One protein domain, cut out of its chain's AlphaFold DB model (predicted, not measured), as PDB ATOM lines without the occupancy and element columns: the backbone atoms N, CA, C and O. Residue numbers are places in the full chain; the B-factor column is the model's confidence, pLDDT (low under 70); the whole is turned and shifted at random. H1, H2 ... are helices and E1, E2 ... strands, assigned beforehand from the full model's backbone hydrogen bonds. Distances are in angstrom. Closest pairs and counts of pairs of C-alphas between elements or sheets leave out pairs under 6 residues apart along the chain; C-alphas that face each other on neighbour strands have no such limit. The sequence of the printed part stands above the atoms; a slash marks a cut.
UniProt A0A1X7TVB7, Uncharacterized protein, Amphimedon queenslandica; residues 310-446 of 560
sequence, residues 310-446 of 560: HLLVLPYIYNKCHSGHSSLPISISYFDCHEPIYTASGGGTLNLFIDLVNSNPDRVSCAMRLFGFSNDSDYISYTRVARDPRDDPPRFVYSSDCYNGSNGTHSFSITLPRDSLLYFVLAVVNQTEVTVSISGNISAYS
ATOM      1  N   HIS A 310      52.528 -15.670 -28.440       87.94
ATOM      2  CA  HIS A 310      51.117 -15.446 -28.697       87.94
ATOM      3  C   HIS A 310      50.364 -15.502 -27.373       87.94
ATOM      4  O   HIS A 310      50.841 -16.078 -26.392       87.94
ATOM      5  N   LEU A 311      49.193 -14.873 -27.342       87.81
ATOM      6  CA  LEU A 311      48.307 -14.975 -26.198       87.81
ATOM      7  C   LEU A 311      47.557 -16.304 -26.283       87.81
ATOM      8  O   LEU A 311      46.782 -16.527 -27.212       87.81
ATOM      9  N   LEU A 312      47.803 -17.177 -25.316       86.06
ATOM     10  CA  LEU A 312      47.054 -18.399 -25.109       86.06
ATOM     11  C   LEU A 312      45.920 -18.105 -24.126       86.06
ATOM     12  O   LEU A 312      46.143 -17.827 -22.946       86.06
ATOM     13  N   VAL A 313      44.694 -18.157 -24.641       85.62
ATOM     14  CA  VAL A 313      43.486 -18.096 -23.821       85.62
ATOM     15  C   VAL A 313      43.244 -19.494 -23.267       85.62
ATOM     16  O   VAL A 313      42.952 -20.422 -24.020       85.62
ATOM     17  N   LEU A 314      43.390 -19.641 -21.956       82.75
ATOM     18  CA  LEU A 314      43.024 -20.844 -21.227       82.75
ATOM     19  C   LEU A 314      41.492 -20.872 -21.102       82.75
ATOM     20  O   LEU A 314      40.939 -20.024 -20.388       82.75
ATOM     21  N   PRO A 315      40.780 -21.781 -21.800       79.06
ATOM     22  CA  PRO A 315      39.355 -21.988 -21.584       79.06
ATOM     23  C   PRO A 315      39.042 -22.280 -20.119       79.06
ATOM     24  O   PRO A 315      39.872 -22.796 -19.373       79.06
ATOM     25  N   TYR A 316      37.804 -21.978 -19.737       80.69
ATOM     26  CA  TYR A 316      37.269 -22.348 -18.436       80.69
ATOM     27  C   TYR A 316      37.216 -23.876 -18.318       80.69
ATOM     28  O   TYR A 316      36.425 -24.528 -19.002       80.69
ATOM     29  N   ILE A 317      38.080 -24.444 -17.477       78.12
ATOM     30  CA  ILE A 317      38.182 -25.890 -17.262       78.12
ATOM     31  C   ILE A 317      38.121 -26.189 -15.763       78.12
ATOM     32  O   ILE A 317      38.728 -25.490 -14.950       78.12
ATOM     33  N   TYR A 318      37.398 -27.254 -15.411       77.00
ATOM     34  CA  TYR A 318      37.419 -27.830 -14.070       77.00
ATOM     35  C   TYR A 318      38.740 -28.555 -13.828       77.00
ATOM     36  O   TYR A 318      39.117 -29.446 -14.594       77.00
ATOM     37  N   ASN A 319      39.437 -28.179 -12.756       73.62
ATOM     38  CA  ASN A 319      40.678 -28.825 -12.362       73.62
ATOM     39  C   ASN A 319      40.411 -30.308 -12.060       73.62
ATOM     40  O   ASN A 319      39.610 -30.644 -11.188       73.62
ATOM     41  N   LYS A 320      41.107 -31.200 -12.770       64.31
ATOM     42  CA  LYS A 320      40.951 -32.656 -12.637       64.31
ATOM     43  C   LYS A 320      41.541 -33.211 -11.336       64.31
ATOM     44  O   LYS A 320      41.308 -34.371 -11.010       64.31
ATOM     45  N   CYS A 321      42.303 -32.403 -10.598       66.81
ATOM     46  CA  CYS A 321      43.202 -32.895  -9.560       66.81
ATOM     47  C   CYS A 321      42.608 -33.110  -8.179       66.81
ATOM     48  O   CYS A 321      43.349 -33.616  -7.344       66.81
ATOM     49  N   HIS A 322      41.329 -32.792  -7.945       60.97
ATOM     50  CA  HIS A 322      40.434 -33.446  -6.974       60.97
ATOM     51  C   HIS A 322      39.129 -32.655  -6.790       60.97
ATOM     52  O   HIS A 322      39.138 -31.428  -6.728       60.97
ATOM     53  N   SER A 323      38.044 -33.403  -6.580       51.56
ATOM     54  CA  SER A 323      36.799 -32.994  -5.922       51.56
ATOM     55  C   SER A 323      36.604 -33.919  -4.710       51.56
ATOM     56  O   SER A 323      36.505 -35.134  -4.899       51.56
ATOM     57  N   GLY A 324      36.607 -33.402  -3.475       54.91
ATOM     58  CA  GLY A 324      36.333 -34.216  -2.278       54.91
ATOM     59  C   GLY A 324      36.921 -33.695  -0.958       54.91
ATOM     60  O   GLY A 324      37.635 -32.697  -0.925       54.91
ATOM     61  N   HIS A 325      36.624 -34.398   0.142       55.09
ATOM     62  CA  HIS A 325      37.045 -34.060   1.510       55.09
ATOM     63  C   HIS A 325      38.484 -34.521   1.806       55.09
ATOM     64  O   HIS A 325      38.695 -35.568   2.418       55.09
ATOM     65  N   SER A 326      39.488 -33.760   1.370       62.06
ATOM     66  CA  SER A 326      40.892 -34.026   1.713       62.06
ATOM     67  C   SER A 326      41.416 -33.007   2.726       62.06
ATOM     68  O   SER A 326      41.132 -31.819   2.624       62.06
ATOM     69  N   SER A 327      42.207 -33.472   3.696       67.12
ATOM     70  CA  SER A 327      42.992 -32.615   4.599       67.12
ATOM     71  C   SER A 327      44.350 -32.211   4.009       67.12
ATOM     72  O   SER A 327      45.104 -31.474   4.648       67.12
ATOM     73  N   LEU A 328      44.688 -32.710   2.815       82.62
ATOM     74  CA  LEU A 328      45.914 -32.364   2.104       82.62
ATOM     75  C   LEU A 328      45.699 -31.136   1.208       82.62
ATOM     76  O   LEU A 328      44.628 -31.006   0.611       82.62
ATOM     77  N   PRO A 329      46.718 -30.270   1.055       85.00
ATOM     78  CA  PRO A 329      46.669 -29.173   0.098       85.00
ATOM     79  C   PRO A 329      46.365 -29.659  -1.330       85.00
ATOM     80  O   PRO A 329      46.959 -30.623  -1.819       85.00
ATOM     81  N   ILE A 330      45.454 -28.971  -2.018       85.69
ATOM     82  CA  ILE A 330      44.972 -29.335  -3.354       85.69
ATOM     83  C   ILE A 330      45.869 -28.684  -4.404       85.69
ATOM     84  O   ILE A 330      46.030 -27.466  -4.435       85.69
ATOM     85  N   SER A 331      46.447 -29.490  -5.290       86.31
ATOM     86  CA  SER A 331      47.296 -28.986  -6.374       86.31
ATOM     87  C   SER A 331      46.454 -28.368  -7.490       86.31
ATOM     88  O   SER A 331      45.470 -28.961  -7.940       86.31
ATOM     89  N   ILE A 332      46.844 -27.180  -7.945       86.06
ATOM     90  CA  ILE A 332      46.166 -26.447  -9.014       86.06
ATOM     91  C   ILE A 332      47.051 -26.472 -10.254       86.06
ATOM     92  O   ILE A 332      48.149 -25.922 -10.253       86.06
ATOM     93  N   SER A 333      46.544 -27.105 -11.309       80.00
ATOM     94  CA  SER A 333      47.193 -27.201 -12.613       80.00
ATOM     95  C   SER A 333      46.149 -27.166 -13.726       80.00
ATOM     96  O   SER A 333      44.974 -27.459 -13.505       80.00
ATOM     97  N   TYR A 334      46.591 -26.777 -14.919       75.81
ATOM     98  CA  TYR A 334      45.746 -26.639 -16.097       75.81
ATOM     99  C   TYR A 334      45.699 -27.905 -16.974       75.81
ATOM    100  O   TYR A 334      44.639 -28.228 -17.506       75.81
ATOM    101  N   PHE A 335      46.817 -28.625 -17.128       69.88
ATOM    102  CA  PHE A 335      46.915 -29.774 -18.041       69.88
ATOM    103  C   PHE A 335      46.828 -31.110 -17.302       69.88
ATOM    104  O   PHE A 335      45.872 -31.859 -17.516       69.88
ATOM    105  N   ASP A 336      47.787 -31.380 -16.417       70.75
ATOM    106  CA  ASP A 336      47.805 -32.575 -15.574       70.75
ATOM    107  C   ASP A 336      48.197 -32.249 -14.127       70.75
ATOM    108  O   ASP A 336      48.733 -31.181 -13.814       70.75
ATOM    109  N   CYS A 337      47.896 -33.156 -13.209       70.88
ATOM    110  CA  CYS A 337      48.120 -32.947 -11.796       70.88
ATOM    111  C   CYS A 337      49.583 -32.742 -11.467       70.88
ATOM    112  O   CYS A 337      50.459 -33.502 -11.861       70.88
ATOM    113  N   HIS A 338      49.819 -31.702 -10.670       73.88
ATOM    114  CA  HIS A 338      51.139 -31.296 -10.210       73.88
ATOM    115  C   HIS A 338      52.060 -30.683 -11.273       73.88
ATOM    116  O   HIS A 338      53.239 -30.463 -10.988       73.88
ATOM    117  N   GLU A 339      51.538 -30.337 -12.448       77.38
ATOM    118  CA  GLU A 339      52.302 -29.580 -13.436       77.38
ATOM    119  C   GLU A 339      52.351 -28.075 -13.122       77.38
ATOM    120  O   GLU A 339      51.366 -27.499 -12.648       77.38
ATOM    121  N   PRO A 340      53.492 -27.410 -13.384       82.94
ATOM    122  CA  PRO A 340      53.580 -25.966 -13.261       82.94
ATOM    123  C   PRO A 340      52.860 -25.277 -14.421       82.94
ATOM    124  O   PRO A 340      52.866 -25.742 -15.560       82.94
ATOM    125  N   ILE A 341      52.326 -24.092 -14.150       85.56
ATOM    126  CA  ILE A 341      51.861 -23.173 -15.185       85.56
ATOM    127  C   ILE A 341      53.070 -22.377 -15.674       85.56
ATOM    128  O   ILE A 341      53.761 -21.726 -14.885       85.56
ATOM    129  N   TYR A 342      53.321 -22.434 -16.981       85.44
ATOM    130  CA  TYR A 342      54.387 -21.683 -17.632       85.44
ATOM    131  C   TYR A 342      53.865 -20.411 -18.294       85.44
ATOM    132  O   TYR A 342      52.802 -20.415 -18.914       85.44
ATOM    133  N   THR A 343      54.651 -19.339 -18.231       88.06
ATOM    134  CA  THR A 343      54.394 -18.098 -18.968       88.06
ATOM    135  C   THR A 343      55.624 -17.644 -19.732       88.06
ATOM    136  O   THR A 343      56.729 -17.613 -19.197       88.06
ATOM    137  N   ALA A 344      55.423 -17.268 -20.992       87.69
ATOM    138  CA  ALA A 344      56.460 -16.709 -21.844       87.69
ATOM    139  C   ALA A 344      56.770 -15.238 -21.483       87.69
ATOM    140  O   ALA A 344      56.264 -14.668 -20.510       87.69
ATOM    141  N   SER A 345      57.601 -14.588 -22.297       83.25
ATOM    142  CA  SER A 345      58.094 -13.222 -22.067       83.25
ATOM    143  C   SER A 345      57.009 -12.131 -21.995       83.25
ATOM    144  O   SER A 345      57.282 -11.025 -21.526       83.25
ATOM    145  N   GLY A 346      55.773 -12.415 -22.422       78.00
ATOM    146  CA  GLY A 346      54.633 -11.495 -22.332       78.00
ATOM    147  C   GLY A 346      53.947 -11.457 -20.959       78.00
ATOM    148  O   GLY A 346      53.138 -10.563 -20.726       78.00
ATOM    149  N   GLY A 347      54.268 -12.387 -20.048       84.69
ATOM    150  CA  GLY A 347      53.559 -12.566 -18.774       84.69
ATOM    151  C   GLY A 347      52.142 -13.113 -18.971       84.69
ATOM    152  O   GLY A 347      51.857 -13.772 -19.975       84.69
ATOM    153  N   GLY A 348      51.245 -12.859 -18.021       88.06
ATOM    154  CA  GLY A 348      49.840 -13.237 -18.161       88.06
ATOM    155  C   GLY A 348      49.002 -12.968 -16.920       88.06
ATOM    156  O   GLY A 348      49.511 -12.529 -15.889       88.06
ATOM    157  N   THR A 349      47.715 -13.277 -17.023       90.06
ATOM    158  CA  THR A 349      46.781 -13.246 -15.899       90.06
ATOM    159  C   THR A 349      46.046 -14.573 -15.822       90.06
ATOM    160  O   THR A 349      45.393 -14.984 -16.784       90.06
ATOM    161  N   LEU A 350      46.149 -15.230 -14.671       90.12
ATOM    162  CA  LEU A 350      45.397 -16.431 -14.341       90.12
ATOM    163  C   LEU A 350      44.209 -16.050 -13.467       90.12
ATOM    164  O   LEU A 350      44.380 -15.396 -12.442       90.12
ATOM    165  N   ASN A 351      43.022 -16.485 -13.858       89.81
ATOM    166  CA  ASN A 351      41.806 -16.342 -13.081       89.81
ATOM    167  C   ASN A 351      41.403 -17.713 -12.534       89.81
ATOM    168  O   ASN A 351      41.091 -18.632 -13.294       89.81
ATOM    169  N   LEU A 352      41.410 -17.842 -11.214       88.81
ATOM    170  CA  LEU A 352      40.954 -19.035 -10.513       88.81
ATOM    171  C   LEU A 352      39.596 -18.745  -9.896       88.81
ATOM    172  O   LEU A 352      39.449 -17.742  -9.200       88.81
ATOM    173  N   PHE A 353      38.630 -19.624 -10.117       89.06
ATOM    174  CA  PHE A 353      37.355 -19.596  -9.417       89.06
ATOM    175  C   PHE A 353      37.265 -20.835  -8.539       89.06
ATOM    176  O   PHE A 353      37.529 -21.951  -8.982       89.06
ATOM    177  N   ILE A 354      36.968 -20.619  -7.267       88.38
ATOM    178  CA  ILE A 354      36.985 -21.656  -6.246       88.38
ATOM    179  C   ILE A 354      35.612 -21.682  -5.596       88.38
ATOM    180  O   ILE A 354      35.269 -20.777  -4.837       88.38
ATOM    181  N   ASP A 355      34.838 -22.715  -5.901       87.44
ATOM    182  CA  ASP A 355      33.581 -22.997  -5.225       87.44
ATOM    183  C   ASP A 355      33.888 -23.721  -3.919       87.44
ATOM    184  O   ASP A 355      34.388 -24.848  -3.919       87.44
ATOM    185  N   LEU A 356      33.618 -23.040  -2.809       86.31
ATOM    186  CA  LEU A 356      33.907 -23.507  -1.463       86.31
ATOM    187  C   LEU A 356      32.611 -23.901  -0.754       86.31
ATOM    188  O   LEU A 356      31.698 -23.081  -0.625       86.31
ATOM    189  N   VAL A 357      32.560 -25.122  -0.224       86.75
ATOM    190  CA  VAL A 357      31.506 -25.577   0.689       86.75
ATOM    191  C   VAL A 357      32.160 -26.087   1.970       86.75
ATOM    192  O   VAL A 357      32.664 -27.205   2.044       86.75
ATOM    193  N   ASN A 358      32.174 -25.244   2.994       82.38
ATOM    194  CA  ASN A 358      32.617 -25.576   4.337       82.38
ATOM    195  C   ASN A 358      31.415 -26.025   5.184       82.38
ATOM    196  O   ASN A 358      30.411 -25.318   5.301       82.38
ATOM    197  N   SER A 359      31.539 -27.197   5.808       81.50
ATOM    198  CA  SER A 359      30.512 -27.753   6.699       81.50
ATOM    199  C   SER A 359      30.433 -27.039   8.059       81.50
ATOM    200  O   SER A 359      29.490 -27.263   8.815       81.50
ATOM    201  N   ASN A 360      31.418 -26.197   8.397       78.81
ATOM    202  CA  ASN A 360      31.504 -25.480   9.673       78.81
ATOM    203  C   ASN A 360      32.074 -24.051   9.500       78.81
ATOM    204  O   ASN A 360      33.172 -23.750   9.983       78.81
ATOM    205  N   PRO A 361      31.353 -23.163   8.790       75.12
ATOM    206  CA  PRO A 361      31.850 -21.843   8.401       75.12
ATOM    207  C   PRO A 361      32.119 -20.915   9.599       75.12
ATOM    208  O   PRO A 361      33.088 -20.161   9.583       75.12
ATOM    209  N   ASP A 362      31.328 -21.024  10.671       73.75
ATOM    210  CA  ASP A 362      31.357 -20.093  11.811       73.75
ATOM    211  C   ASP A 362      32.515 -20.333  12.796       73.75
ATOM    212  O   ASP A 362      32.785 -19.502  13.665       73.75
ATOM    213  N   ARG A 363      33.202 -21.480  12.702       71.88
ATOM    214  CA  ARG A 363      34.281 -21.865  13.635       71.88
ATOM    215  C   ARG A 363      35.680 -21.774  13.042       71.88
ATOM    216  O   ARG A 363      36.652 -22.059  13.742       71.88
ATOM    217  N   VAL A 364      35.795 -21.396  11.772       77.81
ATOM    218  CA  VAL A 364      37.060 -21.413  11.042       77.81
ATOM    219  C   VAL A 364      37.455 -19.994  10.654       77.81
ATOM    220  O   VAL A 364      36.835 -19.372   9.797       77.81
ATOM    221  N   SER A 365      38.539 -19.497  11.254       81.06
ATOM    222  CA  SER A 365      39.105 -18.187  10.915       81.06
ATOM    223  C   SER A 365      39.883 -18.174   9.601       81.06
ATOM    224  O   SER A 365      40.157 -17.100   9.094       81.06
ATOM    225  N   CYS A 366      40.246 -19.339   9.053       87.44
ATOM    226  CA  CYS A 366      40.859 -19.464   7.735       87.44
ATOM    227  C   CYS A 366      40.430 -20.761   7.067       87.44
ATOM    228  O   CYS A 366      40.945 -21.823   7.403       87.44
ATOM    229  N   ALA A 367      39.451 -20.701   6.169       87.12
ATOM    230  CA  ALA A 367      38.936 -21.891   5.503       87.12
ATOM    231  C   ALA A 367      39.848 -22.332   4.360       87.12
ATOM    232  O   ALA A 367      40.070 -23.528   4.177       87.12
ATOM    233  N   MET A 368      40.400 -21.366   3.623       88.81
ATOM    234  CA  MET A 368      41.330 -21.639   2.538       88.81
ATOM    235  C   MET A 368      42.338 -20.515   2.324       88.81
ATOM    236  O   MET A 368      42.078 -19.351   2.645       88.81
ATOM    237  N   ARG A 369      43.472 -20.877   1.720       90.94
ATOM    238  CA  ARG A 369      44.485 -19.938   1.245       90.94
ATOM    239  C   ARG A 369      45.243 -20.520   0.059       90.94
ATOM    240  O   ARG A 369      45.605 -21.696   0.053       90.94
ATOM    241  N   LEU A 370      45.461 -19.693  -0.954       91.19
ATOM    242  CA  LEU A 370      46.166 -20.066  -2.171       91.19
ATOM    243  C   LEU A 370      47.638 -19.673  -2.060       91.19
ATOM    244  O   LEU A 370      47.948 -18.536  -1.711       91.19
ATOM    245  N   PHE A 371      48.537 -20.582  -2.427       92.56
ATOM    246  CA  PHE A 371      49.977 -20.345  -2.470       92.56
ATOM    247  C   PHE A 371      50.551 -20.667  -3.850       92.56
ATOM    248  O   PHE A 371      50.070 -21.563  -4.544       92.56
ATOM    249  N   GLY A 372      51.594 -19.931  -4.235       92.25
ATOM    250  CA  GLY A 372      52.369 -20.156  -5.452       92.25
ATOM    251  C   GLY A 372      53.853 -20.356  -5.147       92.25
ATOM    252  O   GLY A 372      54.423 -19.631  -4.331       92.25
ATOM    253  N   PHE A 373      54.485 -21.309  -5.828       90.12
ATOM    254  CA  PHE A 373      55.896 -21.670  -5.677       90.12
ATOM    255  C   PHE A 373      56.607 -21.621  -7.027       90.12
ATOM    256  O   PHE A 373      56.065 -22.080  -8.026       90.12
ATOM    257  N   SER A 374      57.840 -21.119  -7.062       86.25
ATOM    258  CA  SER A 374      58.699 -21.159  -8.258       86.25
ATOM    259  C   SER A 374      59.608 -22.391  -8.312       86.25
ATOM    260  O   SER A 374      60.298 -22.613  -9.304       86.25
ATOM    261  N   ASN A 375      59.629 -23.188  -7.240       82.94
ATOM    262  CA  ASN A 375      60.499 -24.342  -7.078       82.94
ATOM    263  C   ASN A 375      59.682 -25.599  -6.753       82.94
ATOM    264  O   ASN A 375      58.873 -25.618  -5.826       82.94
ATOM    265  N   ASP A 376      59.959 -26.668  -7.491       79.00
ATOM    266  CA  ASP A 376      59.313 -27.966  -7.339       79.00
ATOM    267  C   ASP A 376      59.578 -28.631  -5.985       79.00
ATOM    268  O   ASP A 376      58.682 -29.256  -5.427       79.00
ATOM    269  N   SER A 377      60.788 -28.498  -5.427       81.81
ATOM    270  CA  SER A 377      61.105 -29.150  -4.148       81.81
ATOM    271  C   SER A 377      60.267 -28.586  -3.003       81.81
ATOM    272  O   SER A 377      59.792 -29.336  -2.151       81.81
ATOM    273  N   ASP A 378      60.074 -27.266  -3.007       85.31
ATOM    274  CA  ASP A 378      59.307 -26.547  -1.989       85.31
ATOM    275  C   ASP A 378      57.811 -26.858  -2.148       85.31
ATOM    276  O   ASP A 378      57.134 -27.192  -1.174       85.31
ATOM    277  N   TYR A 379      57.332 -26.882  -3.395       86.38
ATOM    278  CA  TYR A 379      55.982 -27.310  -3.748       86.38
ATOM    279  C   TYR A 379      55.672 -28.747  -3.281       86.38
ATOM    280  O   TYR A 379      54.703 -28.965  -2.552       86.38
ATOM    281  N   ILE A 380      56.510 -29.728  -3.636       83.25
ATOM    282  CA  ILE A 380      56.331 -31.139  -3.253       83.25
ATOM    283  C   ILE A 380      56.400 -31.315  -1.732       83.25
ATOM    284  O   ILE A 380      55.656 -32.113  -1.158       83.25
ATOM    285  N   SER A 381      57.303 -30.597  -1.059       85.06
ATOM    286  CA  SER A 381      57.407 -30.650   0.400       85.06
ATOM    287  C   SER A 381      56.123 -30.164   1.078       85.06
ATOM    288  O   SER A 381      55.721 -30.731   2.098       85.06
ATOM    289  N   TYR A 382      55.471 -29.152   0.504       86.94
ATOM    290  CA  TYR A 382      54.239 -28.594   1.044       86.94
ATOM    291  C   TYR A 382      53.022 -29.497   0.810       86.94
ATOM    292  O   TYR A 382      52.260 -29.741   1.742       86.94
ATOM    293  N   THR A 383      52.852 -30.041  -0.397       86.00
ATOM    294  CA  THR A 383      51.642 -30.798  -0.780       86.00
ATOM    295  C   THR A 383      51.521 -32.176  -0.124       86.00
ATOM    296  O   THR A 383      50.428 -32.729  -0.046       86.00
ATOM    297  N   ARG A 384      52.623 -32.739   0.389       84.44
ATOM    298  CA  ARG A 384      52.656 -34.088   0.988       84.44
ATOM    299  C   ARG A 384      52.154 -34.177   2.430       84.44
ATOM    300  O   ARG A 384      52.047 -35.283   2.955       84.44
ATOM    301  N   VAL A 385      51.897 -33.053   3.094       83.25
ATOM    302  CA  VAL A 385      51.538 -33.016   4.519       83.25
ATOM    303  C   VAL A 385      50.301 -32.143   4.703       83.25
ATOM    304  O   VAL A 385      50.194 -31.094   4.077       83.25
ATOM    305  N   ALA A 386      49.378 -32.555   5.574       81.00
ATOM    306  CA  ALA A 386      48.248 -31.717   5.966       81.00
ATOM    307  C   ALA A 386      48.758 -30.464   6.696       81.00
ATOM    308  O   ALA A 386      49.598 -30.560   7.595       81.00
ATOM    309  N   ARG A 387      48.270 -29.288   6.302       81.12
ATOM    310  CA  ARG A 387      48.711 -27.986   6.824       81.12
ATOM    311  C   ARG A 387      47.501 -27.135   7.173       81.12
ATOM    312  O   ARG A 387      46.487 -27.203   6.482       81.12
ATOM    313  N   ASP A 388      47.619 -26.324   8.220       85.12
ATOM    314  CA  ASP A 388      46.642 -25.270   8.479       85.12
ATOM    315  C   ASP A 388      46.815 -24.175   7.406       85.12
ATOM    316  O   ASP A 388      47.947 -23.742   7.179       85.12
ATOM    317  N   PRO A 389      45.745 -23.703   6.735       88.00
ATOM    318  CA  PRO A 389      45.844 -22.625   5.745       88.00
ATOM    319  C   PRO A 389      46.427 -21.309   6.289       88.00
ATOM    320  O   PRO A 389      46.828 -20.446   5.507       88.00
ATOM    321  N   ARG A 390      46.476 -21.135   7.616       87.19
ATOM    322  CA  ARG A 390      47.121 -19.991   8.280       87.19
ATOM    323  C   ARG A 390      48.641 -20.068   8.270       87.19
ATOM    324  O   ARG A 390      49.288 -19.027   8.360       87.19
ATOM    325  N   ASP A 391      49.197 -21.269   8.168       87.00
ATOM    326  CA  ASP A 391      50.634 -21.472   8.241       87.00
ATOM    327  C   ASP A 391      51.273 -21.138   6.895       87.00
ATOM    328  O   ASP A 391      51.072 -21.829   5.890       87.00
ATOM    329  N   ASP A 392      52.080 -20.079   6.887       85.75
ATOM    330  CA  ASP A 392      52.848 -19.710   5.708       85.75
ATOM    331  C   ASP A 392      53.894 -20.792   5.384       85.75
ATOM    332  O   ASP A 392      54.705 -21.166   6.243       85.75
ATOM    333  N   PRO A 393      53.931 -21.293   4.138       85.50
ATOM    334  CA  PRO A 393      55.007 -22.160   3.702       85.50
ATOM    335  C   PRO A 393      56.356 -21.433   3.712       85.50
ATOM    336  O   PRO A 393      56.436 -20.236   3.432       85.50
ATOM    337  N   PRO A 394      57.468 -22.146   3.930       74.06
ATOM    338  CA  PRO A 394      58.772 -21.582   3.629       74.06
ATOM    339  C   PRO A 394      58.898 -21.344   2.111       74.06
ATOM    340  O   PRO A 394      58.682 -22.260   1.322       74.06
ATOM    341  N   ARG A 395      59.305 -20.126   1.716       84.06
ATOM    342  CA  ARG A 395      59.715 -19.756   0.340       84.06
ATOM    343  C   ARG A 395      58.615 -19.822  -0.740       84.06
ATOM    344  O   ARG A 395      58.874 -20.249  -1.862       84.06
ATOM    345  N   PHE A 396      57.408 -19.342  -0.439       89.00
ATOM    346  CA  PHE A 396      56.416 -19.042  -1.483       89.00
ATOM    347  C   PHE A 396      56.758 -17.751  -2.238       89.00
ATOM    348  O   PHE A 396      57.407 -16.852  -1.707       89.00
ATOM    349  N   VAL A 397      56.281 -17.654  -3.478       90.31
ATOM    350  CA  VAL A 397      56.373 -16.443  -4.316       90.31
ATOM    351  C   VAL A 397      55.034 -15.727  -4.460       90.31
ATOM    352  O   VAL A 397      54.994 -14.564  -4.852       90.31
ATOM    353  N   TYR A 398      53.939 -16.407  -4.128       91.06
ATOM    354  CA  TYR A 398      52.597 -15.840  -4.103       91.06
ATOM    355  C   TYR A 398      51.808 -16.413  -2.928       91.06
ATOM    356  O   TYR A 398      51.918 -17.602  -2.621       91.06
ATOM    357  N   SER A 399      50.998 -15.574  -2.295       92.00
ATOM    358  CA  SER A 399      50.015 -15.995  -1.309       92.00
ATOM    359  C   SER A 399      48.784 -15.107  -1.424       92.00
ATOM    360  O   SER A 399      48.917 -13.890  -1.555       92.00
ATOM    361  N   SER A 400      47.597 -15.708  -1.397       90.50
ATOM    362  CA  SER A 400      46.364 -14.949  -1.231       90.50
ATOM    363  C   SER A 400      46.163 -14.552   0.225       90.50
ATOM    364  O   SER A 400      46.729 -15.162   1.137       90.50
ATOM    365  N   ASP A 401      45.255 -13.609   0.448       88.81
ATOM    366  CA  ASP A 401      44.670 -13.430   1.769       88.81
ATOM    367  C   ASP A 401      43.978 -14.716   2.230       88.81
ATOM    368  O   ASP A 401      43.588 -15.583   1.436       88.81
ATOM    369  N   CYS A 402      43.871 -14.842   3.545       87.75
ATOM    370  CA  CYS A 402      43.132 -15.907   4.190       87.75
ATOM    371  C   CYS A 402      41.623 -15.673   4.020       87.75
ATOM    372  O   CYS A 402      41.120 -14.599   4.350       87.75
ATOM    373  N   TYR A 403      40.900 -16.678   3.519       85.31
ATOM    374  CA  TYR A 403      39.455 -16.578   3.310       85.31
ATOM    375  C   TYR A 403      38.685 -17.146   4.496       85.31
ATOM    376  O   TYR A 403      38.787 -18.332   4.825       85.31
ATOM    377  N   ASN A 404      37.871 -16.296   5.114       76.38
ATOM    378  CA  ASN A 404      37.048 -16.656   6.260       76.38
ATOM    379  C   ASN A 404      35.791 -17.385   5.778       76.38
ATOM    380  O   ASN A 404      34.899 -16.729   5.259       76.38
ATOM    381  N   GLY A 405      35.728 -18.707   5.963       65.69
ATOM    382  CA  GLY A 405      34.523 -19.530   6.178       65.69
ATOM    383  C   GLY A 405      33.328 -19.510   5.208       65.69
ATOM    384  O   GLY A 405      32.621 -20.507   5.171       65.69
ATOM    385  N   SER A 406      33.042 -18.451   4.450       71.19
ATOM    386  CA  SER A 406      31.778 -18.288   3.732       71.19
ATOM    387  C   SER A 406      31.715 -19.179   2.497       71.19
ATOM    388  O   SER A 406      32.558 -19.074   1.597       71.19
ATOM    389  N   ASN A 407      30.677 -20.008   2.439       82.62
ATOM    390  CA  ASN A 407      30.375 -20.830   1.274       82.62
ATOM    391  C   ASN A 407      30.070 -19.947   0.059       82.62
ATOM    392  O   ASN A 407      29.431 -18.902   0.193       82.62
ATOM    393  N   GLY A 408      30.505 -20.382  -1.120       85.12
ATOM    394  CA  GLY A 408      30.287 -19.669  -2.377       85.12
ATOM    395  C   GLY A 408      31.484 -19.725  -3.317       85.12
ATOM    396  O   GLY A 408      32.499 -20.354  -3.019       85.12
ATOM    397  N   THR A 409      31.342 -19.059  -4.459       87.75
ATOM    398  CA  THR A 409      32.383 -18.941  -5.482       87.75
ATOM    399  C   THR A 409      33.299 -17.764  -5.176       87.75
ATOM    400  O   THR A 409      32.850 -16.620  -5.093       87.75
ATOM    401  N   HIS A 410      34.596 -18.030  -5.079       87.81
ATOM    402  CA  HIS A 410      35.629 -17.027  -4.832       87.81
ATOM    403  C   HIS A 410      36.530 -16.896  -6.052       87.81
ATOM    404  O   HIS A 410      37.043 -17.897  -6.547       87.81
ATOM    405  N   SER A 411      36.737 -15.674  -6.540       88.44
ATOM    406  CA  SER A 411      37.572 -15.417  -7.716       88.44
ATOM    407  C   SER A 411      38.909 -14.790  -7.339       88.44
ATOM    408  O   SER A 411      38.945 -13.760  -6.667       88.44
ATOM    409  N   PHE A 412      39.994 -15.344  -7.862       87.94
ATOM    410  CA  PHE A 412      41.347 -14.826  -7.721       87.94
ATOM    411  C   PHE A 412      41.872 -14.450  -9.094       87.94
ATOM    412  O   PHE A 412      41.844 -15.276 -10.002       87.94
ATOM    413  N   SER A 413      42.390 -13.233  -9.232       90.75
ATOM    414  CA  SER A 413      43.093 -12.804 -10.439       90.75
ATOM    415  C   SER A 413      44.567 -12.615 -10.112       90.75
ATOM    416  O   SER A 413      44.936 -11.777  -9.291       90.75
ATOM    417  N   ILE A 414      45.410 -13.444 -10.718       90.94
ATOM    418  CA  ILE A 414      46.825 -13.572 -10.388       90.94
ATOM    419  C   ILE A 414      47.631 -13.107 -11.585       90.94
ATOM    420  O   ILE A 414      47.525 -13.664 -12.677       90.94
ATOM    421  N   THR A 415      48.462 -12.091 -11.373       91.00
ATOM    422  CA  THR A 415      49.411 -11.647 -12.395       91.00
ATOM    423  C   THR A 415      50.624 -12.566 -12.377       91.00
ATOM    424  O   THR A 415      51.293 -12.700 -11.354       91.00
ATOM    425  N   LEU A 416      50.902 -13.201 -13.511       89.38
ATOM    426  CA  LEU A 416      52.009 -14.132 -13.665       89.38
ATOM    427  C   LEU A 416      53.261 -13.385 -14.168       89.38
ATOM    428  O   LEU A 416      53.163 -12.602 -15.124       89.38
ATOM    429  N   PRO A 417      54.433 -13.604 -13.545       86.88
ATOM    430  CA  PRO A 417      55.686 -12.994 -13.971       86.88
ATOM    431  C   PRO A 417      56.119 -13.504 -15.348       86.88
ATOM    432  O   PRO A 417      55.718 -14.575 -15.783       86.88
ATOM    433  N   ARG A 418      56.958 -12.737 -16.047       86.25
ATOM    434  CA  ARG A 418      57.498 -13.127 -17.361       86.25
ATOM    435  C   ARG A 418      58.481 -14.288 -17.223       86.25
ATOM    436  O   ARG A 418      59.207 -14.330 -16.233       86.25
ATOM    437  N   ASP A 419      58.531 -15.159 -18.232       81.38
ATOM    438  CA  ASP A 419      59.459 -16.302 -18.306       81.38
ATOM    439  C   ASP A 419      59.490 -17.122 -17.002       81.38
ATOM    440  O   ASP A 419      60.553 -17.457 -16.477       81.38
ATOM    441  N   SER A 420      58.308 -17.411 -16.449       83.25
ATOM    442  CA  SER A 420      58.174 -18.028 -15.132       83.25
ATOM    443  C   SER A 420      57.474 -19.382 -15.178       83.25
ATOM    444  O   SER A 420      56.565 -19.614 -15.979       83.25
ATOM    445  N   LEU A 421      57.919 -20.266 -14.284       84.44
ATOM    446  CA  LEU A 421      57.321 -21.561 -13.972       84.44
ATOM    447  C   LEU A 421      56.759 -21.483 -12.553       84.44
ATOM    448  O   LEU A 421      57.524 -21.270 -11.610       84.44
ATOM    449  N   LEU A 422      55.442 -21.626 -12.402       88.31
ATOM    450  CA  LEU A 422      54.766 -21.495 -11.111       88.31
ATOM    451  C   LEU A 422      53.887 -22.706 -10.802       88.31
ATOM    452  O   LEU A 422      53.045 -23.103 -11.603       88.31
ATOM    453  N   TYR A 423      54.053 -23.248  -9.603       88.50
ATOM    454  CA  TYR A 423      53.218 -24.291  -9.025       88.50
ATOM    455  C   TYR A 423      52.206 -23.659  -8.075       88.50
ATOM    456  O   TYR A 423      52.608 -22.945  -7.155       88.50
ATOM    457  N   PHE A 424      50.916 -23.933  -8.258       90.38
ATOM    458  CA  PHE A 424      49.866 -23.419  -7.382       90.38
ATOM    459  C   PHE A 424      49.286 -24.522  -6.502       90.38
ATOM    460  O   PHE A 424      49.073 -25.654  -6.940       90.38
ATOM    461  N   VAL A 425      49.004 -24.181  -5.248       90.50
ATOM    462  CA  VAL A 425      48.374 -25.088  -4.291       90.50
ATOM    463  C   VAL A 425      47.373 -24.339  -3.428       90.50
ATOM    464  O   VAL A 425      47.632 -23.230  -2.966       90.50
ATOM    465  N   LEU A 426      46.231 -24.966  -3.186       89.75
ATOM    466  CA  LEU A 426      45.201 -24.475  -2.292       89.75
ATOM    467  C   LEU A 426      45.263 -25.245  -0.975       89.75
ATOM    468  O   LEU A 426      44.960 -26.436  -0.928       89.75
ATOM    469  N   ALA A 427      45.648 -24.569   0.101       89.69
ATOM    470  CA  ALA A 427      45.503 -25.107   1.444       89.69
ATOM    471  C   ALA A 427      44.052 -24.921   1.895       89.69
ATOM    472  O   ALA A 427      43.525 -23.811   1.798       89.69
ATOM    473  N   VAL A 428      43.421 -25.984   2.397       87.31
ATOM    474  CA  VAL A 428      42.040 -25.959   2.901       87.31
ATOM    475  C   VAL A 428      41.923 -26.676   4.237       87.31
ATOM    476  O   VAL A 428      42.673 -27.610   4.519       87.31
ATOM    477  N   VAL A 429      40.977 -26.245   5.072       86.06
ATOM    478  CA  VAL A 429      40.672 -26.950   6.321       86.06
ATOM    479  C   VAL A 429      39.903 -28.239   6.061       86.06
ATOM    480  O   VAL A 429      39.158 -28.369   5.086       86.06
ATOM    481  N   ASN A 430      40.038 -29.184   6.989       76.75
ATOM    482  CA  ASN A 430      39.266 -30.419   6.983       76.75
ATOM    483  C   ASN A 430      37.749 -30.122   6.961       76.75
ATOM    484  O   ASN A 430      37.313 -29.157   7.583       76.75
ATOM    485  N   GLN A 431      36.953 -30.974   6.301       74.62
ATOM    486  CA  GLN A 431      35.492 -30.820   6.107       74.62
ATOM    487  C   GLN A 431      35.063 -29.714   5.126       74.62
ATOM    488  O   GLN A 431      33.909 -29.269   5.138       74.62
ATOM    489  N   THR A 432      35.981 -29.324   4.246       76.12
ATOM    490  CA  THR A 432      35.716 -28.429   3.122       76.12
ATOM    491  C   THR A 432      35.634 -29.244   1.840       76.12
ATOM    492  O   THR A 432      36.501 -30.075   1.572       76.12
ATOM    493  N   GLU A 433      34.588 -29.025   1.059       82.38
ATOM    494  CA  GLU A 433      34.514 -29.452  -0.331       82.38
ATOM    495  C   GLU A 433      34.876 -28.267  -1.224       82.38
ATOM    496  O   GLU A 433      34.457 -27.132  -0.983       82.38
ATOM    497  N   VAL A 434      35.705 -28.534  -2.231       82.56
ATOM    498  CA  VAL A 434      36.227 -27.509  -3.126       82.56
ATOM    499  C   VAL A 434      36.073 -27.970  -4.560       82.56
ATOM    500  O   VAL A 434      36.483 -29.081  -4.899       82.56
ATOM    501  N   THR A 435      35.567 -27.084  -5.407       84.81
ATOM    502  CA  THR A 435      35.705 -27.208  -6.858       84.81
ATOM    503  C   THR A 435      36.523 -26.033  -7.369       84.81
ATOM    504  O   THR A 435      36.186 -24.881  -7.120       84.81
ATOM    505  N   VAL A 436      37.625 -26.318  -8.064       84.69
ATOM    506  CA  VAL A 436      38.480 -25.284  -8.660       84.69
ATOM    507  C   VAL A 436      38.269 -25.283 -10.163       84.69
ATOM    508  O   VAL A 436      38.428 -26.313 -10.819       84.69
ATOM    509  N   SER A 437      37.972 -24.119 -10.719       87.12
ATOM    510  CA  SER A 437      38.010 -23.875 -12.151       87.12
ATOM    511  C   SER A 437      39.038 -22.805 -12.491       87.12
ATOM    512  O   SER A 437      39.299 -21.865 -11.739       87.12
ATOM    513  N   ILE A 438      39.683 -23.000 -13.633       86.62
ATOM    514  CA  ILE A 438      40.816 -22.195 -14.076       86.62
ATOM    515  C   ILE A 438      40.457 -21.598 -15.428       86.62
ATOM    516  O   ILE A 438      39.942 -22.288 -16.305       86.62
ATOM    517  N   SER A 439      40.742 -20.315 -15.601       89.06
ATOM    518  CA  SER A 439      40.737 -19.636 -16.894       89.06
ATOM    519  C   SER A 439      41.828 -18.575 -16.896       89.06
ATOM    520  O   SER A 439      42.395 -18.254 -15.854       89.06
ATOM    521  N   GLY A 440      42.147 -17.994 -18.041       87.19
ATOM    522  CA  GLY A 440      43.112 -16.905 -18.053       87.19
ATOM    523  C   GLY A 440      43.708 -16.649 -19.413       87.19
ATOM    524  O   GLY A 440      43.468 -17.375 -20.369       87.19
ATOM    525  N   ASN A 441      44.518 -15.605 -19.468       88.12
ATOM    526  CA  ASN A 441      45.231 -15.192 -20.659       88.12
ATOM    527  C   ASN A 441      46.717 -15.230 -20.332       88.12
ATOM    528  O   ASN A 441      47.223 -14.353 -19.630       88.12
ATOM    529  N   ILE A 442      47.409 -16.257 -20.815       88.62
ATOM    530  CA  ILE A 442      48.840 -16.435 -20.586       88.62
ATOM    531  C   ILE A 442      49.602 -16.268 -21.892       88.62
ATOM    532  O   ILE A 442      49.129 -16.659 -22.953       88.62
ATOM    533  N   SER A 443      50.786 -15.671 -21.849       89.88
ATOM    534  CA  SER A 443      51.658 -15.679 -23.021       89.88
ATOM    535  C   SER A 443      52.324 -17.046 -23.168       89.88
ATOM    536  O   SER A 443      52.848 -17.604 -22.204       89.88
ATOM    537  N   ALA A 444      52.327 -17.571 -24.389       87.75
ATOM    538  CA  ALA A 444      52.990 -18.817 -24.752       87.75
ATOM    539  C   ALA A 444      53.911 -18.590 -25.956       87.75
ATOM    540  O   ALA A 444      53.650 -17.735 -26.809       87.75
ATOM    541  N   TYR A 445      54.996 -19.357 -26.051       87.62
ATOM    542  CA  TYR A 445      55.850 -19.319 -27.235       87.62
ATOM    543  C   TYR A 445      55.128 -19.951 -28.423       87.62
ATOM    544  O   TYR A 445      54.533 -21.022 -28.315       87.62
ATOM    545  N   SER A 446      55.148 -19.265 -29.565       81.25
ATOM    546  CA  SER A 446      54.614 -19.827 -30.801       81.25
ATOM    547  C   SER A 446      55.519 -20.960 -31.269       81.25
ATOM    548  O   SER A 446      56.745 -20.816 -31.288       81.25
TER     549      SER A 446
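What this domain is: This is residues 310 to 446 of the 560 residues of an uncharacterized protein of Amphimedon queenslandica (UniProt A0A1X7TVB7). Two sheets lie face to face as an elongated sandwich, E1 E8 E4 E6 against the smaller E2 E3 E5 E7, their strands running nearly along one line. The short helix H1 covers the smaller sheet's far side, over E7. The printed part has 137 residues, with E1 E2 E3 E4 E5 H1 E6 E7 E8 in order along it; the larger sheet runs E1, E8, E4, E6, the smaller is branched at E7, and both are antiparallel. It is mostly strand and compact, with a radius of gyration of the C-alphas of 14.4 A and spans of 48 by 28 by 23 A.

How they stand to each other: E1, residues 310 to 318, is antiparallel to E8, residues 432 to 445, with N 312 and O 442 at 2.8 A, within hydrogen-bond range. E8 is antiparallel to E4, residues 348 to 358 (N 351 and O 439, 2.7 A), and E4 to E6, residues 408 to 416 (N 354 and O 410, 2.8 A). E2, residues 330 to 332, and E3, residues 341 to 343, lie on one side of E7, residues 420 to 428, and E5, residues 368 to 373, on the other side. Within range are N 332 and O 424, 2.9 A, N 341 and O 422, 2.8 A, and N 371 and O 425, 2.8 A. The sheets' best planes are 5 degrees apart. H1, residues 376 to 383, is on the branched sheet at a height of 8.9 A, over E7 and along it at 4 degrees on the local plane; their closest C-alphas, of Tyr 379 and Tyr 423, are 6.7 A apart. In H1 every O i to N i+4 pair is within range.

Where its parts are: E1 begins at C-alpha 310 (51.117, -15.446, -28.697) and spans 23.6 A. E4 spans 30.9 A, E6 25.1 A and E7 25.5 A. E8, 37.5 A long, bends by 58 degrees at residue 441 and ends at C-alpha 445 (55.850, -19.319, -27.235).

The domain as a whole: The C-alphas farthest apart, of Arg 363 and Ser 446, are 48.9 A apart. The printed part has no cut. The links E1 to E2 and H1 to E6 are long. The mean pLDDT of the printed part is 83.0; residues 320 to 327, 335 and 405 are under 70.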